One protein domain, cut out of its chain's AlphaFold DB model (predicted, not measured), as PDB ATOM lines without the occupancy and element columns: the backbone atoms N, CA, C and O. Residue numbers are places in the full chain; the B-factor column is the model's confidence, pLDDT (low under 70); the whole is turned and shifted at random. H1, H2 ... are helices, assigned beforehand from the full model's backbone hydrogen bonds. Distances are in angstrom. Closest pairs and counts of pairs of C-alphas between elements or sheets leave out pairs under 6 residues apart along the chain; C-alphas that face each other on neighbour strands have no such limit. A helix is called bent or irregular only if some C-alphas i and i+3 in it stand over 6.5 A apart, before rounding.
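This is residues 4 to 127 of the 173 residues of an uncharacterized protein of Amycolatopsis sp. YIM 10 (UniProt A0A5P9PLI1). Two long helices, H1 and H3, run side by side in opposite ways, and a helical hairpin, H4 and H5, stands about perpendicular to H1 near its beginning, with H5 packed on residues 4 to 10 of H1 and both hairpin helices apart from H3. At the other end of H1 sit the short H2 and a long loop, and residues 44 to 49 and 103 to 108 stick out on the side of H1 away from H3. The printed part has 124 residues with five named helices, H1 to H5 in order, and no named strand, and its class is all helix. It is only just loose, close to compact, with a radius of gyration of the C-alphas of 16.8 A, and flat, spanning 45 by 39 by 20 A.

H1, residues 4 to 30, begins at C-alpha 4 (-34.492, -35.077, -34.779) and is 39.0 A long. H2 is residues 38 to 41, only just irregular: C-alphas 38 and 41 are 6.8 A apart. H3, residues 57 to 80, is 34.2 A long. H4, residues 85 to 101, is 24.3 A long. H5, residues 107 to 126, is 28.9 A long and ends at C-alpha 126 (-36.323, -42.281, -27.543).

H1 is the hub, touching H2, H3 and H5. With residues 25 to 29 alone it touches H2, closest at the C-alphas of Ala 28 and Ala 38, 4.9 A. H1 and H3 touch at a shallow tilt of 23 degrees, opposite ways, closest at the C-alphas of Arg 22 and Ala 67, 4.7 A. Residues 4 to 10 of H1 touch residues 116 to 123 of H5, about perpendicular at 84 degrees, closest at the C-alphas of Ala 7 and Leu 120, 5.0 A. H4 and H5 form a hairpin at 15 degrees, closest at the C-alphas of Leu 99 and Ala 113, 5.2 A. H3 and H5 are apart. In H1, H3 and H4 every O i to N i+4 pair is within hydrogen-bond range, in H5 15 of 16; H2 is too short for such a pair.

The C-alphas of Glu 33 and Gln 126, the two farthest apart, are 47.2 A apart. The printed part has no cut. The link from H2 to H3, 15 residues, is long. Residues 32 to 54 have pLDDT under 70.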
ATOM      1  N   LEU A   4     -35.404 -33.937 -34.761       89.44
ATOM      2  CA  LEU A   4     -34.492 -35.077 -34.779       89.44
ATOM      3  C   LEU A   4     -33.211 -34.786 -35.580       89.44
ATOM      4  O   LEU A   4     -32.128 -35.153 -35.133       89.44
ATOM      5  N   ASP A   5     -33.317 -34.108 -36.728       90.88
ATOM      6  CA  ASP A   5     -32.143 -33.708 -37.521       90.88
ATOM      7  C   ASP A   5     -31.245 -32.740 -36.732       90.88
ATOM      8  O   ASP A   5     -30.018 -32.838 -36.786       90.88
ATOM      9  N   GLU A   6     -31.856 -31.831 -35.969       91.44
ATOM     10  CA  GLU A   6     -31.150 -30.881 -35.106       91.44
ATOM     11  C   GLU A   6     -30.430 -31.586 -33.946       91.44
ATOM     12  O   GLU A   6     -29.257 -31.305 -33.678       91.44
ATOM     13  N   ALA A   7     -31.081 -32.566 -33.311       93.00
ATOM     14  CA  ALA A   7     -30.451 -33.399 -32.291       93.00
ATOM     15  C   ALA A   7     -29.243 -34.161 -32.859       93.00
ATOM     16  O   ALA A   7     -28.162 -34.125 -32.274       93.00
ATOM     17  N   VAL A   8     -29.386 -34.797 -34.029       95.00
ATOM     18  CA  VAL A   8     -28.294 -35.532 -34.690       95.00
ATOM     19  C   VAL A   8     -27.115 -34.612 -35.011       95.00
ATOM     20  O   VAL A   8     -25.966 -34.983 -34.753       95.00
ATOM     21  N   ALA A   9     -27.371 -33.410 -35.533       94.25
ATOM     22  CA  ALA A   9     -26.322 -32.430 -35.812       94.25
ATOM     23  C   ALA A   9     -25.597 -31.987 -34.529       94.25
ATOM     24  O   ALA A   9     -24.364 -31.919 -34.501       94.25
ATOM     25  N   THR A  10     -26.351 -31.753 -33.454       94.00
ATOM     26  CA  THR A  10     -25.813 -31.336 -32.153       94.00
ATOM     27  C   THR A  10     -24.952 -32.429 -31.521       94.00
ATOM     28  O   THR A  10     -23.817 -32.160 -31.133       94.00
ATOM     29  N   ILE A  11     -25.437 -33.675 -31.486       96.69
ATOM     30  CA  ILE A  11     -24.686 -34.822 -30.948       96.69
ATOM     31  C   ILE A  11     -23.406 -35.044 -31.760       96.69
ATOM     32  O   ILE A  11     -22.328 -35.185 -31.190       96.69
ATOM     33  N   THR A  12     -23.501 -35.004 -33.094       96.38
ATOM     34  CA  THR A  12     -22.338 -35.173 -33.981       96.38
ATOM     35  C   THR A  12     -21.278 -34.109 -33.712       96.38
ATOM     36  O   THR A  12     -20.097 -34.428 -33.576       96.38
ATOM     37  N   THR A  13     -21.700 -32.850 -33.597       95.06
ATOM     38  CA  THR A  13     -20.799 -31.727 -33.310       95.06
ATOM     39  C   THR A  13     -20.144 -31.882 -31.942       95.06
ATOM     40  O   THR A  13     -18.942 -31.653 -31.809       95.06
ATOM     41  N   TRP A  14     -20.905 -32.307 -30.934       94.44
ATOM     42  CA  TRP A  14     -20.392 -32.523 -29.588       94.44
ATOM     43  C   TRP A  14     -19.351 -33.649 -29.539       94.44
ATOM     44  O   TRP A  14     -18.244 -33.405 -29.063       94.44
ATOM     45  N   CYS A  15     -19.639 -34.824 -30.113       93.88
ATOM     46  CA  CYS A  15     -18.683 -35.936 -30.174       93.88
ATOM     47  C   CYS A  15     -17.392 -35.534 -30.909       93.88
ATOM     48  O   CYS A  15     -16.291 -35.845 -30.458       93.88
ATOM     49  N   ALA A  16     -17.514 -34.816 -32.033       93.69
ATOM     50  CA  ALA A  16     -16.360 -34.373 -32.814       93.69
ATOM     51  C   ALA A  16     -15.515 -33.335 -32.061       93.69
ATOM     52  O   ALA A  16     -14.286 -33.396 -32.084       93.69
ATOM     53  N   THR A  17     -16.172 -32.400 -31.373       90.12
ATOM     54  CA  THR A  17     -15.496 -31.382 -30.560       90.12
ATOM     55  C   THR A  17     -14.771 -32.025 -29.389       90.12
ATOM     56  O   THR A  17     -13.622 -31.684 -29.127       90.12
ATOM     57  N   GLU A  18     -15.403 -32.979 -28.706       90.88
ATOM     58  CA  GLU A  18     -14.775 -33.684 -27.594       90.88
ATOM     59  C   GLU A  18     -13.523 -34.442 -28.052       90.88
ATOM     60  O   GLU A  18     -12.457 -34.239 -27.476       90.88
ATOM     61  N   ALA A  19     -13.615 -35.238 -29.122       90.31
ATOM     62  CA  ALA A  19     -12.465 -35.957 -29.671       90.31
ATOM     63  C   ALA A  19     -11.321 -35.007 -30.072       90.31
ATOM     64  O   ALA A  19     -10.155 -35.267 -29.769       90.31
ATOM     65  N   ALA A  20     -11.648 -33.872 -30.701       87.06
ATOM     66  CA  ALA A  20     -10.659 -32.875 -31.095       87.06
ATOM     67  C   ALA A  20      -9.972 -32.217 -29.888       87.06
ATOM     68  O   ALA A  20      -8.746 -32.131 -29.869       87.06
ATOM     69  N   VAL A  21     -10.738 -31.783 -28.882       86.62
ATOM     70  CA  VAL A  21     -10.195 -31.141 -27.672       86.62
ATOM     71  C   VAL A  21      -9.305 -32.114 -26.907       86.62
ATOM     72  O   VAL A  21      -8.174 -31.771 -26.584       86.62
ATOM     73  N   ARG A  22      -9.754 -33.356 -26.691       86.75
ATOM     74  CA  ARG A  22      -8.953 -34.361 -25.977       86.75
ATOM     75  C   ARG A  22      -7.684 -34.743 -26.732       86.75
ATOM     76  O   ARG A  22      -6.622 -34.845 -26.124       86.75
ATOM     77  N   GLY A  23      -7.767 -34.882 -28.054       84.69
ATOM     78  CA  GLY A  23      -6.590 -35.112 -28.891       84.69
ATOM     79  C   GLY A  23      -5.592 -33.951 -28.837       84.69
ATOM     80  O   GLY A  23      -4.384 -34.180 -28.803       84.69
ATOM     81  N   GLN A  24      -6.083 -32.710 -28.786       85.12
ATOM     82  CA  GLN A  24      -5.245 -31.524 -28.612       85.12
ATOM     83  C   GLN A  24      -4.610 -31.467 -27.222       85.12
ATOM     84  O   GLN A  24      -3.417 -31.191 -27.143       85.12
ATOM     85  N   ASP A  25      -5.361 -31.757 -26.157       81.62
ATOM     86  CA  ASP A  25      -4.855 -31.779 -24.780       81.62
ATOM     87  C   ASP A  25      -3.738 -32.822 -24.620       81.62
ATOM     88  O   ASP A  25      -2.667 -32.503 -24.105       81.62
ATOM     89  N   HIS A  26      -3.947 -34.042 -25.129       84.44
ATOM     90  CA  HIS A  26      -2.925 -35.089 -25.115       84.44
ATOM     91  C   HIS A  26      -1.688 -34.677 -25.922       84.44
ATOM     92  O   HIS A  26      -0.582 -34.689 -25.390       84.44
ATOM     93  N   ALA A  27      -1.855 -34.227 -27.174       82.94
ATOM     94  CA  ALA A  27      -0.726 -33.788 -27.997       82.94
ATOM     95  C   ALA A  27       0.042 -32.629 -27.341       82.94
ATOM     96  O   ALA A  27       1.272 -32.592 -27.358       82.94
ATOM     97  N   ALA A  28      -0.674 -31.684 -26.741       80.38
ATOM     98  CA  ALA A  28      -0.073 -30.575 -26.030       80.38
ATOM     99  C   ALA A  28       0.742 -31.029 -24.816       80.38
ATOM    100  O   ALA A  28       1.830 -30.500 -24.604       80.38
ATOM    101  N   ALA A  29       0.245 -32.006 -24.053       78.44
ATOM    102  CA  ALA A  29       0.951 -32.594 -22.922       78.44
ATOM    103  C   ALA A  29       2.199 -33.376 -23.367       78.44
ATOM    104  O   ALA A  29       3.272 -33.192 -22.800       78.44
ATOM    105  N   THR A  30       2.103 -34.172 -24.439       80.25
ATOM    106  CA  THR A  30       3.233 -34.943 -24.985       80.25
ATOM    107  C   THR A  30       4.346 -34.054 -25.546       80.25
ATOM    108  O   THR A  30       5.523 -34.386 -25.431       80.25
ATOM    109  N   TYR A  31       3.996 -32.928 -26.175       74.00
ATOM    110  CA  TYR A  31       4.950 -32.048 -26.864       74.00
ATOM    111  C   TYR A  31       5.220 -30.731 -26.115       74.00
ATOM    112  O   TYR A  31       5.739 -29.779 -26.711       74.00
ATOM    113  N   ALA A  32       4.897 -30.665 -24.818       64.50
ATOM    114  CA  ALA A  32       4.958 -29.456 -23.990       64.50
ATOM    115  C   ALA A  32       6.360 -28.813 -23.890       64.50
ATOM    116  O   ALA A  32       6.449 -27.610 -23.655       64.50
ATOM    117  N   GLU A  33       7.452 -29.540 -24.175       53.22
ATOM    118  CA  GLU A  33       8.793 -28.938 -24.340       53.22
ATOM    119  C   GLU A  33       8.866 -27.934 -25.515       53.22
ATOM    120  O   GLU A  33       9.802 -27.137 -25.603       53.22
ATOM    121  N   THR A  34       7.876 -27.940 -26.420       49.31
ATOM    122  CA  THR A  34       7.848 -27.119 -27.643       49.31
ATOM    123  C   THR A  34       6.559 -26.324 -27.879       49.31
ATOM    124  O   THR A  34       6.557 -25.457 -28.755       49.31
ATOM    125  N   ILE A  35       5.471 -26.550 -27.126       47.69
ATOM    126  CA  ILE A  35       4.187 -25.857 -27.346       47.69
ATOM    127  C   ILE A  35       3.501 -25.531 -26.003       47.69
ATOM    128  O   ILE A  35       3.208 -26.445 -25.237       47.69
ATOM    129  N   PRO A  36       3.149 -24.258 -25.720       48.22
ATOM    130  CA  PRO A  36       2.477 -23.844 -24.482       48.22
ATOM    131  C   PRO A  36       0.970 -24.187 -24.469       48.22
ATOM    132  O   PRO A  36       0.145 -23.367 -24.077       48.22
ATOM    133  N   ALA A  37       0.586 -25.375 -24.944       44.72
ATOM    134  CA  ALA A  37      -0.814 -25.774 -25.118       44.72
ATOM    135  C   ALA A  37      -1.356 -26.668 -23.984       44.72
ATOM    136  O   ALA A  37      -2.565 -26.862 -23.897       44.72
ATOM    137  N   ALA A  38      -0.503 -27.168 -23.078       43.50
ATOM    138  CA  ALA A  38      -0.926 -28.021 -21.955       43.50
ATOM    139  C   ALA A  38      -1.798 -27.280 -20.909       43.50
ATOM    140  O   ALA A  38      -2.310 -27.876 -19.966       43.50
ATOM    141  N   ALA A  39      -1.996 -25.968 -21.073       43.56
ATOM    142  CA  ALA A  39      -2.748 -25.129 -20.145       43.56
ATOM    143  C   ALA A  39      -4.279 -25.284 -20.245       43.56
ATOM    144  O   ALA A  39      -4.996 -24.772 -19.387       43.56
ATOM    145  N   THR A  40      -4.824 -25.959 -21.261       48.88
ATOM    146  CA  THR A  40      -6.284 -25.954 -21.480       48.88
ATOM    147  C   THR A  40      -7.050 -26.912 -20.567       48.88
ATOM    148  O   THR A  40      -8.196 -26.615 -20.227       48.88
ATOM    149  N   TYR A  41      -6.413 -27.971 -20.049       43.22
ATOM    150  CA  TYR A  41      -7.041 -28.832 -19.036       43.22
ATOM    151  C   TYR A  41      -7.106 -28.176 -17.643       43.22
ATOM    152  O   TYR A  41      -7.840 -28.622 -16.765       43.22
ATOM    153  N   THR A  42      -6.372 -27.080 -17.434       44.22
ATOM    154  CA  THR A  42      -6.178 -26.474 -16.105       44.22
ATOM    155  C   THR A  42      -6.628 -25.017 -16.025       44.22
ATOM    156  O   THR A  42      -6.924 -24.512 -14.942       44.22
ATOM    157  N   ALA A  43      -6.814 -24.354 -17.169       40.81
ATOM    158  CA  ALA A  43      -7.396 -23.016 -17.267       40.81
ATOM    159  C   ALA A  43      -8.937 -23.005 -17.343       40.81
ATOM    160  O   ALA A  43      -9.545 -21.941 -17.486       40.81
ATOM    161  N   GLY A  44      -9.593 -24.158 -17.199       39.50
ATOM    162  CA  GLY A  44     -11.034 -24.247 -16.982       39.50
ATOM    163  C   GLY A  44     -11.443 -23.802 -15.573       39.50
ATOM    164  O   GLY A  44     -11.839 -24.632 -14.764       39.50
ATOM    165  N   GLY A  45     -11.392 -22.494 -15.285       39.50
ATOM    166  CA  GLY A  45     -12.356 -21.886 -14.352       39.50
ATOM    167  C   GLY A  45     -11.870 -21.105 -13.125       39.50
ATOM    168  O   GLY A  45     -12.728 -20.707 -12.342       39.50
ATOM    169  N   LEU A  46     -10.576 -20.833 -12.913       36.38
ATOM    170  CA  LEU A  46     -10.150 -20.165 -11.664       36.38
ATOM    171  C   LEU A  46      -9.084 -19.073 -11.791       36.38
ATOM    172  O   LEU A  46      -8.330 -18.885 -10.850       36.38
ATOM    173  N   GLY A  47      -8.998 -18.324 -12.899       40.66
ATOM    174  CA  GLY A  47      -8.097 -17.153 -12.963       40.66
ATOM    175  C   GLY A  47      -6.668 -17.447 -12.479       40.66
ATOM    176  O   GLY A  47      -6.009 -16.574 -11.909       40.66
ATOM    177  N   ALA A  48      -6.237 -18.704 -12.625       40.81
ATOM    178  CA  ALA A  48      -4.965 -19.163 -12.124       40.81
ATOM    179  C   ALA A  48      -3.895 -18.506 -12.999       40.81
ATOM    180  O   ALA A  48      -4.059 -18.459 -14.224       40.81
ATOM    181  N   PRO A  49      -2.824 -17.951 -12.405       44.75
ATOM    182  CA  PRO A  49      -1.697 -17.486 -13.198       44.75
ATOM    183  C   PRO A  49      -1.206 -18.647 -14.078       44.75
ATOM    184  O   PRO A  49      -1.401 -19.799 -13.687       44.75
ATOM    185  N   PRO A  50      -0.580 -18.377 -15.238       46.66
ATOM    186  CA  PRO A  50       0.012 -19.408 -16.085       46.66
ATOM    187  C   PRO A  50       1.170 -20.084 -15.335       46.66
ATOM    188  O   PRO A  50       2.337 -19.751 -15.507       46.66
ATOM    189  N   GLY A  51       0.828 -20.989 -14.426       44.88
ATOM    190  CA  GLY A  51       1.711 -21.989 -13.876       44.88
ATOM    191  C   GLY A  51       1.677 -23.142 -14.854       44.88
ATOM    192  O   GLY A  51       0.612 -23.695 -15.119       44.88
ATOM    193  N   VAL A  52       2.832 -23.455 -15.429       52.22
ATOM    194  CA  VAL A  52       3.044 -24.719 -16.125       52.22
ATOM    195  C   VAL A  52       2.727 -25.798 -15.098       52.22
ATOM    196  O   VAL A  52       3.467 -25.958 -14.132       52.22
ATOM    197  N   LEU A  53       1.577 -26.454 -15.229       56.59
ATOM    198  CA  LEU A  53       1.372 -27.697 -14.510       56.59
ATOM    199  C   LEU A  53       2.325 -28.690 -15.155       56.59
ATOM    200  O   LEU A  53       2.215 -28.980 -16.345       56.59
ATOM    201  N   GLU A  54       3.336 -29.081 -14.386       64.31
ATOM    202  CA  GLU A  54       4.220 -30.179 -14.744       64.31
ATOM    203  C   GLU A  54       3.358 -31.437 -14.698       64.31
ATOM    204  O   GLU A  54       3.034 -31.929 -13.621       64.31
ATOM    205  N   LEU A  55       2.904 -31.865 -15.875       74.38
ATOM    206  CA  LEU A  55       2.215 -33.135 -16.047       74.38
ATOM    207  C   LEU A  55       3.268 -34.234 -15.974       74.38
ATOM    208  O   LEU A  55       4.286 -34.158 -16.671       74.38
ATOM    209  N   ASP A  56       3.039 -35.225 -15.126       81.81
ATOM    210  CA  ASP A  56       3.901 -36.397 -15.073       81.81
ATOM    211  C   ASP A  56       3.500 -37.442 -16.133       81.81
ATOM    212  O   ASP A  56       2.599 -37.244 -16.954       81.81
ATOM    213  N   GLU A  57       4.226 -38.560 -16.171       84.62
ATOM    214  CA  GLU A  57       3.944 -39.642 -17.120       84.62
ATOM    215  C   GLU A  57       2.552 -40.266 -16.903       84.62
ATOM    216  O   GLU A  57       1.946 -40.736 -17.868       84.62
ATOM    217  N   GLU A  58       2.031 -40.255 -15.671       86.31
ATOM    218  CA  GLU A  58       0.705 -40.782 -15.333       86.31
ATOM    219  C   GLU A  58      -0.394 -39.848 -15.857       86.31
ATOM    220  O   GLU A  58      -1.342 -40.308 -16.496       86.31
ATOM    221  N   ASP A  59      -0.221 -38.534 -15.700       83.44
ATOM    222  CA  ASP A  59      -1.119 -37.523 -16.258       83.44
ATOM    223  C   ASP A  59      -1.179 -37.592 -17.792       83.44
ATOM    224  O   ASP A  59      -2.258 -37.525 -18.389       83.44
ATOM    225  N   ILE A  60      -0.026 -37.746 -18.456       84.31
ATOM    226  CA  ILE A  60       0.038 -37.869 -19.921       84.31
ATOM    227  C   ILE A  60      -0.663 -39.154 -20.382       84.31
ATOM    228  O   ILE A  60      -1.415 -39.117 -21.360       84.31
ATOM    229  N   ALA A  61      -0.459 -40.272 -19.677       85.50
ATOM    230  CA  ALA A  61      -1.136 -41.532 -19.976       85.50
ATOM    231  C   ALA A  61      -2.659 -41.410 -19.811       85.50
ATOM    232  O   ALA A  61      -3.406 -41.833 -20.692       85.50
ATOM    233  N   LEU A  62      -3.125 -40.748 -18.748       87.50
ATOM    234  CA  LEU A  62      -4.547 -40.487 -18.541       87.50
ATOM    235  C   LEU A  62      -5.139 -39.624 -19.666       87.50
ATOM    236  O   LEU A  62      -6.240 -39.891 -20.146       87.50
ATOM    237  N   LEU A  63      -4.420 -38.594 -20.121       86.06
ATOM    238  CA  LEU A  63      -4.864 -37.777 -21.254       86.06
ATOM    239  C   LEU A  63      -4.944 -38.583 -22.556       86.06
ATOM    240  O   LEU A  63      -5.862 -38.353 -23.346       86.06
ATOM    241  N   ALA A  64      -4.027 -39.531 -22.770       87.88
ATOM    242  CA  ALA A  64      -4.082 -40.450 -23.903       87.88
ATOM    243  C   ALA A  64      -5.336 -41.337 -23.843       87.88
ATOM    244  O   ALA A  64      -6.086 -41.395 -24.816       87.88
ATOM    245  N   GLU A  65      -5.620 -41.944 -22.686       93.12
ATOM    246  CA  GLU A  65      -6.820 -42.767 -22.476       93.12
ATOM    247  C   GLU A  65      -8.108 -41.971 -22.726       93.12
ATOM    248  O   GLU A  65      -9.002 -42.429 -23.438       93.12
ATOM    249  N   LEU A  66      -8.186 -40.736 -22.219       90.81
ATOM    250  CA  LEU A  66      -9.337 -39.855 -22.441       90.81
ATOM    251  C   LEU A  66      -9.504 -39.453 -23.916       90.81
ATOM    252  O   LEU A  66     -10.631 -39.251 -24.378       90.81
ATOM    253  N   ALA A  67      -8.403 -39.303 -24.655       89.00
ATOM    254  CA  ALA A  67      -8.443 -39.029 -26.087       89.00
ATOM    255  C   ALA A  67      -8.921 -40.250 -26.883       89.00
ATOM    256  O   ALA A  67      -9.742 -40.097 -27.793       89.00
ATOM    257  N   ASP A  68      -8.462 -41.448 -26.529       94.12
ATOM    258  CA  ASP A  68      -8.905 -42.694 -27.151       94.12
ATOM    259  C   ASP A  68     -10.391 -42.954 -26.875       94.12
ATOM    260  O   ASP A  68     -11.148 -43.211 -27.813       94.12
ATOM    261  N   GLU A  69     -10.848 -42.765 -25.633       94.25
ATOM    262  CA  GLU A  69     -12.260 -42.908 -25.256       94.25
ATOM    263  C   GLU A  69     -13.162 -41.942 -26.049       94.25
ATOM    264  O   GLU A  69     -14.215 -42.326 -26.565       94.25
ATOM    265  N   ALA A  70     -12.740 -40.681 -26.214       92.38
ATOM    266  CA  ALA A  70     -13.489 -39.699 -26.996       92.38
ATOM    267  C   ALA A  70     -13.549 -40.053 -28.494       92.38
ATOM    268  O   ALA A  70     -14.587 -39.866 -29.141       92.38
ATOM    269  N   ASN A  71     -12.467 -40.601 -29.055       94.31
ATOM    270  CA  ASN A  71     -12.453 -41.085 -30.435       94.31
ATOM    271  C   ASN A  71     -13.327 -42.332 -30.617       94.31
ATOM    272  O   ASN A  71     -14.057 -42.429 -31.607       94.31
ATOM    273  N   GLU A  72     -13.301 -43.265 -29.664       94.75
ATOM    274  CA  GLU A  72     -14.159 -44.449 -29.680       94.75
ATOM    275  C   GLU A  72     -15.639 -44.063 -29.599       94.75
ATOM    276  O   GLU A  72     -16.459 -44.583 -30.365       94.75
ATOM    277  N   ARG A  73     -15.985 -43.088 -28.752       95.06
ATOM    278  CA  ARG A  73     -17.334 -42.516 -28.673       95.06
ATOM    279  C   ARG A  73     -17.780 -41.933 -30.010       95.06
ATOM    280  O   ARG A  73     -18.868 -42.258 -30.489       95.06
ATOM    281  N   LEU A  74     -16.941 -41.113 -30.648       95.44
ATOM    282  CA  LEU A  74     -17.232 -40.534 -31.961       95.44
ATOM    283  C   LEU A  74     -17.413 -41.617 -33.037       95.44
ATOM    284  O   LEU A  74     -18.358 -41.562 -33.828       95.44
ATOM    285  N   ALA A  75     -16.541 -42.626 -33.056       94.88
ATOM    286  CA  ALA A  75     -16.628 -43.740 -33.993       94.88
ATOM    287  C   ALA A  75     -17.906 -44.566 -33.782       94.88
ATOM    288  O   ALA A  75     -18.579 -44.930 -34.750       94.88
ATOM    289  N   THR A  76     -18.268 -44.828 -32.525       94.00
ATOM    290  CA  THR A  76     -19.493 -45.540 -32.147       94.00
ATOM    291  C   THR A  76     -20.726 -44.760 -32.577       94.00
ATOM    292  O   THR A  76     -21.609 -45.330 -33.224       94.00
ATOM    293  N   TRP A  77     -20.756 -43.452 -32.309       94.94
ATOM    294  CA  TRP A  77     -21.825 -42.562 -32.751       94.94
ATOM    295  C   TRP A  77     -22.006 -42.612 -34.272       94.94
ATOM    296  O   TRP A  77     -23.109 -42.863 -34.752       94.94
ATOM    297  N   HIS A  78     -20.927 -42.468 -35.044       95.06
ATOM    298  CA  HIS A  78     -21.000 -42.532 -36.506       95.06
ATOM    299  C   HIS A  78     -21.454 -43.892 -37.039       95.06
ATOM    300  O   HIS A  78     -22.157 -43.952 -38.047       95.06
ATOM    301  N   ARG A  79     -21.047 -44.984 -36.385       93.38
ATOM    302  CA  ARG A  79     -21.373 -46.348 -36.815       93.38
ATOM    303  C   ARG A  79     -22.815 -46.728 -36.496       93.38
ATOM    304  O   ARG A  79     -23.448 -47.423 -37.283       93.38
ATOM    305  N   THR A  80     -23.305 -46.325 -35.330       92.50
ATOM    306  CA  THR A  80     -24.514 -46.910 -34.735       92.50
ATOM    307  C   THR A  80     -25.611 -45.898 -34.423       92.50
ATOM    308  O   THR A  80     -26.747 -46.297 -34.183       92.50
ATOM    309  N   GLY A  81     -25.295 -44.599 -34.400       93.38
ATOM    310  CA  GLY A  81     -26.197 -43.568 -33.884       93.38
ATOM    311  C   GLY A  81     -26.512 -43.734 -32.393       93.38
ATOM    312  O   GLY A  81     -27.499 -43.183 -31.909       93.38
ATOM    313  N   TRP A  82     -25.718 -44.527 -31.669       94.56
ATOM    314  CA  TRP A  82     -25.885 -44.772 -30.245       94.56
ATOM    315  C   TRP A  82     -24.868 -43.980 -29.425       94.56
ATOM    316  O   TRP A  82     -23.745 -43.732 -29.860       94.56
ATOM    317  N   LEU A  83     -25.285 -43.607 -28.218       95.38
ATOM    318  CA  LEU A  83     -24.469 -42.913 -27.227       95.38
ATOM    319  C   LEU A  83     -24.768 -43.493 -25.841       95.38
ATOM    320  O   LEU A  83     -25.938 -43.754 -25.554       95.38
ATOM    321  N   ALA A  84     -23.775 -43.675 -24.971       94.19
ATOM    322  CA  ALA A  84     -24.004 -44.241 -23.640       94.19
ATOM    323  C   ALA A  84     -24.860 -43.309 -22.757       94.19
ATOM    324  O   ALA A  84     -24.777 -42.090 -22.906       94.19
ATOM    325  N   PRO A  85     -25.664 -43.825 -21.803       95.12
ATOM    326  CA  PRO A  85     -26.485 -42.982 -20.926       95.12
ATOM    327  C   PRO A  85     -25.705 -41.868 -20.205       95.12
ATOM    328  O   PRO A  85     -26.165 -40.730 -20.183       95.12
ATOM    329  N   ALA A  86     -24.499 -42.158 -19.703       93.31
ATOM    330  CA  ALA A  86     -23.649 -41.161 -19.043       93.31
ATOM    331  C   ALA A  86     -23.235 -40.014 -19.986       93.31
ATOM    332  O   ALA A  86     -23.238 -38.843 -19.604       93.31
ATOM    333  N   ASP A  87     -22.947 -40.329 -21.249       94.69
ATOM    334  CA  ASP A  87     -22.592 -39.334 -22.262       94.69
ATOM    335  C   ASP A  87     -23.794 -38.468 -22.656       94.69
ATOM    336  O   ASP A  87     -23.649 -37.271 -22.900       94.69
ATOM    337  N   ARG A  88     -25.005 -39.042 -22.658       95.38
ATOM    338  CA  ARG A  88     -26.250 -38.284 -22.873       95.38
ATOM    339  C   ARG A  88     -26.483 -37.277 -21.759       95.38
ATOM    340  O   ARG A  88     -26.851 -36.137 -22.031       95.38
ATOM    341  N   GLU A  89     -26.271 -37.685 -20.510       94.62
ATOM    342  CA  GLU A  89     -26.389 -36.794 -19.355       94.62
ATOM    343  C   GLU A  89     -25.379 -35.648 -19.437       94.62
ATOM    344  O   GLU A  89     -25.748 -34.488 -19.240       94.62
ATOM    345  N   LYS A  90     -24.132 -35.955 -19.810       93.12
ATOM    346  CA  LYS A  90     -23.086 -34.956 -20.048       93.12
ATOM    347  C   LYS A  90     -23.467 -33.988 -21.171       93.12
ATOM    348  O   LYS A  90     -23.375 -32.778 -20.980       93.12
ATOM    349  N   LEU A  91     -23.954 -34.496 -22.302       94.38
ATOM    350  CA  LEU A  91     -24.421 -33.683 -23.425       94.38
ATOM    351  C   LEU A  91     -25.581 -32.758 -23.023       94.38
ATOM    352  O   LEU A  91     -25.541 -31.562 -23.308       94.38
ATOM    353  N   LEU A  92     -26.588 -33.279 -22.313       96.00
ATOM    354  CA  LEU A  92     -27.713 -32.483 -21.809       96.00
ATOM    355  C   LEU A  92     -27.254 -31.422 -20.805       96.00
ATOM    356  O   LEU A  92     -27.760 -30.300 -20.817       96.00
ATOM    357  N   PHE A  93     -26.289 -31.746 -19.943       94.31
ATOM    358  CA  PHE A  93     -25.683 -30.773 -19.040       94.31
ATOM    359  C   PHE A  93     -24.990 -29.646 -19.818       94.31
ATOM    360  O   PHE A  93     -25.245 -28.473 -19.541       94.31
ATOM    361  N   THR A  94     -24.184 -29.976 -20.832       90.81
ATOM    362  CA  THR A  94     -23.529 -28.986 -21.699       90.81
ATOM    363  C   THR A  94     -24.547 -28.112 -22.437       90.81
ATOM    364  O   THR A  94     -24.386 -26.893 -22.465       90.81
ATOM    365  N   ALA A  95     -25.626 -28.691 -22.970       92.31
ATOM    366  CA  ALA A  95     -26.681 -27.943 -23.654       92.31
ATOM    367  C   ALA A  95     -27.424 -26.977 -22.710       92.31
ATOM    368  O   ALA A  95     -27.653 -25.815 -23.049       92.31
ATOM    369  N   ARG A  96     -27.732 -27.412 -21.481       94.44
ATOM    370  CA  ARG A  96     -28.328 -26.543 -20.449       94.44
ATOM    371  C   ARG A  96     -27.389 -25.414 -20.039       94.44
ATOM    372  O   ARG A  96     -27.841 -24.282 -19.873       94.44
ATOM    373  N   ALA A  97     -26.095 -25.700 -19.901       90.94
ATOM    374  CA  ALA A  97     -25.088 -24.683 -19.617       90.94
ATOM    375  C   ALA A  97     -24.980 -23.659 -20.760       90.94
ATOM    376  O   ALA A  97     -24.913 -22.462 -20.491       90.94
ATOM    377  N   ALA A  98     -25.041 -24.105 -22.019       88.19
ATOM    378  CA  ALA A  98     -25.051 -23.222 -23.184       88.19
ATOM    379  C   ALA A  98     -26.281 -22.300 -23.196       88.19
ATOM    380  O   ALA A  98     -26.135 -21.093 -23.374       88.19
ATOM    381  N   LEU A  99     -27.477 -22.826 -22.912       91.44
ATOM    382  CA  LEU A  99     -28.692 -22.012 -22.790       91.44
ATOM    383  C   LEU A  99     -28.616 -21.007 -21.627       91.44
ATOM    384  O   LEU A  99     -29.061 -19.865 -21.754       91.44
ATOM    385  N   ALA A 100     -28.052 -21.418 -20.488       90.06
ATOM    386  CA  ALA A 100     -27.863 -20.538 -19.337       90.06
ATOM    387  C   ALA A 100     -26.845 -19.419 -19.619       90.06
ATOM    388  O   ALA A 100     -27.033 -18.299 -19.149       90.06
ATOM    389  N   GLY A 101     -25.795 -19.717 -20.390       87.50
ATOM    390  CA  GLY A 101     -24.761 -18.766 -20.796       87.50
ATOM    391  C   GLY A 101     -25.098 -17.931 -22.034       87.50
ATOM    392  O   GLY A 101     -24.370 -16.985 -22.326       87.50
ATOM    393  N   ALA A 102     -26.172 -18.253 -22.765       87.75
ATOM    394  CA  ALA A 102     -26.556 -17.538 -23.976       87.75
ATOM    395  C   ALA A 102     -26.913 -16.067 -23.662       87.75
ATOM    396  O   ALA A 102     -27.775 -15.823 -22.798       87.75
ATOM    397  N   PRO A 103     -26.280 -15.093 -24.350       83.69
ATOM    398  CA  PRO A 103     -26.385 -13.676 -24.020       83.69
ATOM    399  C   PRO A 103     -27.837 -13.202 -24.048       83.69
ATOM    400  O   PRO A 103     -28.609 -13.533 -24.946       83.69
ATOM    401  N   HIS A 104     -28.232 -12.431 -23.034       79.62
ATOM    402  CA  HIS A 104     -29.614 -11.967 -22.893       79.62
ATOM    403  C   HIS A 104     -30.015 -10.974 -23.988       79.62
ATOM    404  O   HIS A 104     -31.194 -10.894 -24.330       79.62
ATOM    405  N   GLU A 105     -29.049 -10.237 -24.531       85.25
ATOM    406  CA  GLU A 105     -29.221  -9.314 -25.650       85.25
ATOM    407  C   GLU A 105     -29.404  -9.995 -27.016       85.25
ATOM    408  O   GLU A 105     -29.772  -9.310 -27.969       85.25
ATOM    409  N   ASP A 106     -29.197 -11.314 -27.113       90.56
ATOM    410  CA  ASP A 106     -29.371 -12.084 -28.347       90.56
ATOM    411  C   ASP A 106     -30.530 -13.094 -28.209       90.56
ATOM    412  O   ASP A 106     -30.341 -14.231 -27.757       90.56
ATOM    413  N   PRO A 107     -31.770 -12.693 -28.554       90.50
ATOM    414  CA  PRO A 107     -32.922 -13.580 -28.460       90.50
ATOM    415  C   PRO A 107     -32.843 -14.757 -29.441       90.50
ATOM    416  O   PRO A 107     -33.331 -15.833 -29.102       90.50
ATOM    417  N   GLU A 108     -32.207 -14.587 -30.605       91.75
ATOM    418  CA  GLU A 108     -32.072 -15.647 -31.611       91.75
ATOM    419  C   GLU A 108     -31.139 -16.752 -31.105       91.75
ATOM    420  O   GLU A 108     -31.477 -17.934 -31.185       91.75
ATOM    421  N   ALA A 109     -30.010 -16.385 -30.489       88.62
ATOM    422  CA  ALA A 109     -29.100 -17.351 -29.875       88.62
ATOM    423  C   ALA A 109     -29.766 -18.133 -28.731       88.62
ATOM    424  O   ALA A 109     -29.532 -19.334 -28.569       88.62
ATOM    425  N   ARG A 110     -30.618 -17.474 -27.937       92.88
ATOM    426  CA  ARG A 110     -31.363 -18.126 -26.850       92.88
ATOM    427  C   ARG A 110     -32.438 -19.072 -27.369       92.88
ATOM    428  O   ARG A 110     -32.596 -20.154 -26.809       92.88
ATOM    429  N   GLU A 111     -33.166 -18.673 -28.409       93.06
ATOM    430  CA  GLU A 111     -34.172 -19.519 -29.052       93.06
ATOM    431  C   GLU A 111     -33.523 -20.751 -29.686       93.06
ATOM    432  O   GLU A 111     -33.973 -21.866 -29.433       93.06
ATOM    433  N   ALA A 112     -32.405 -20.576 -30.397       90.69
ATOM    434  CA  ALA A 112     -31.635 -21.682 -30.959       90.69
ATOM    435  C   ALA A 112     -31.132 -22.645 -29.868       90.69
ATOM    436  O   ALA A 112     -31.328 -23.853 -29.969       90.69
ATOM    437  N   ALA A 113     -30.550 -22.127 -28.780       92.00
ATOM    438  CA  ALA A 113     -30.084 -22.964 -27.672       92.00
ATOM    439  C   ALA A 113     -31.230 -23.724 -26.977       92.00
ATOM    440  O   ALA A 113     -31.049 -24.868 -26.556       92.00
ATOM    441  N   ALA A 114     -32.411 -23.108 -26.860       94.12
ATOM    442  CA  ALA A 114     -33.592 -23.751 -26.292       94.12
ATOM    443  C   ALA A 114     -34.144 -24.848 -27.215       94.12
ATOM    444  O   ALA A 114     -34.423 -25.948 -26.739       94.12
ATOM    445  N   ALA A 115     -34.238 -24.577 -28.520       93.31
ATOM    446  CA  ALA A 115     -34.679 -25.543 -29.524       93.31
ATOM    447  C   ALA A 115     -33.753 -26.766 -29.575       93.31
ATOM    448  O   ALA A 115     -34.222 -27.904 -29.513       93.31
ATOM    449  N   SER A 116     -32.437 -26.545 -29.568       92.44
ATOM    450  CA  SER A 116     -31.457 -27.629 -29.541       92.44
ATOM    451  C   SER A 116     -31.541 -28.451 -28.250       92.44
ATOM    452  O   SER A 116     -31.422 -29.676 -28.296       92.44
ATOM    453  N   LEU A 117     -31.792 -27.821 -27.094       96.12
ATOM    454  CA  LEU A 117     -32.004 -28.548 -25.838       96.12
ATOM    455  C   LEU A 117     -33.267 -29.423 -25.894       96.12
ATOM    456  O   LEU A 117     -33.202 -30.594 -25.527       96.12
ATOM    457  N   GLU A 118     -34.388 -28.887 -26.377       96.19
ATOM    458  CA  GLU A 118     -35.641 -29.642 -26.515       96.19
ATOM    459  C   GLU A 118     -35.479 -30.826 -27.482       96.19
ATOM    460  O   GLU A 118     -35.883 -31.952 -27.179       96.19
ATOM    461  N   ALA A 119     -34.816 -30.601 -28.619       96.00
ATOM    462  CA  ALA A 119     -34.475 -31.635 -29.588       96.00
ATOM    463  C   ALA A 119     -33.640 -32.766 -28.959       96.00
ATOM    464  O   ALA A 119     -33.931 -33.949 -29.171       96.00
ATOM    465  N   LEU A 120     -32.631 -32.419 -28.154       97.00
ATOM    466  CA  LEU A 120     -31.803 -33.389 -27.438       97.00
ATOM    467  C   LEU A 120     -32.595 -34.171 -26.388       97.00
ATOM    468  O   LEU A 120     -32.438 -35.387 -26.297       97.00
ATOM    469  N   GLU A 121     -33.451 -33.514 -25.606       96.81
ATOM    470  CA  GLU A 121     -34.297 -34.184 -24.612       96.81
ATOM    471  C   GLU A 121     -35.255 -35.179 -25.280       96.81
ATOM    472  O   GLU A 121     -35.382 -36.323 -24.830       96.81
ATOM    473  N   LEU A 122     -35.852 -34.785 -26.408       96.00
ATOM    474  CA  LEU A 122     -36.714 -35.645 -27.212       96.00
ATOM    475  C   LEU A 122     -35.957 -36.849 -27.791       96.00
ATOM    476  O   LEU A 122     -36.488 -37.964 -27.795       96.00
ATOM    477  N   TRP A 123     -34.734 -36.647 -28.285       96.06
ATOM    478  CA  TRP A 123     -33.894 -37.738 -28.780       96.06
ATOM    479  C   TRP A 123     -33.496 -38.692 -27.647       96.06
ATOM    480  O   TRP A 123     -33.689 -39.902 -27.766       96.06
ATOM    481  N   CYS A 124     -33.031 -38.162 -26.513       95.25
ATOM    482  CA  CYS A 124     -32.637 -38.944 -25.340       95.25
ATOM    483  C   CYS A 124     -33.783 -39.807 -24.796       95.25
ATOM    484  O   CYS A 124     -33.542 -40.945 -24.396       95.25
ATOM    485  N   ALA A 125     -35.020 -39.299 -24.818       93.31
ATOM    486  CA  ALA A 125     -36.209 -40.043 -24.394       93.31
ATOM    487  C   ALA A 125     -36.535 -41.248 -25.297       93.31
ATOM    488  O   ALA A 125     -37.181 -42.196 -24.852       93.31
ATOM    489  N   GLN A 126     -36.101 -41.216 -26.560       92.81
ATOM    490  CA  GLN A 126     -36.323 -42.281 -27.543       92.81
ATOM    491  C   GLN A 126     -35.109 -43.207 -27.704       92.81
ATOM    492  O   GLN A 126     -35.241 -44.311 -28.233       92.81
ATOM    493  N   ALA A 127     -33.926 -42.767 -27.271       90.75
ATOM    494  CA  ALA A 127     -32.676 -43.476 -27.489       90.75
ATOM    495  C   ALA A 127     -32.575 -44.752 -26.619       90.75
ATOM    496  O   ALA A 127     -32.751 -44.691 -25.397       90.75
TER     497      ALA A 127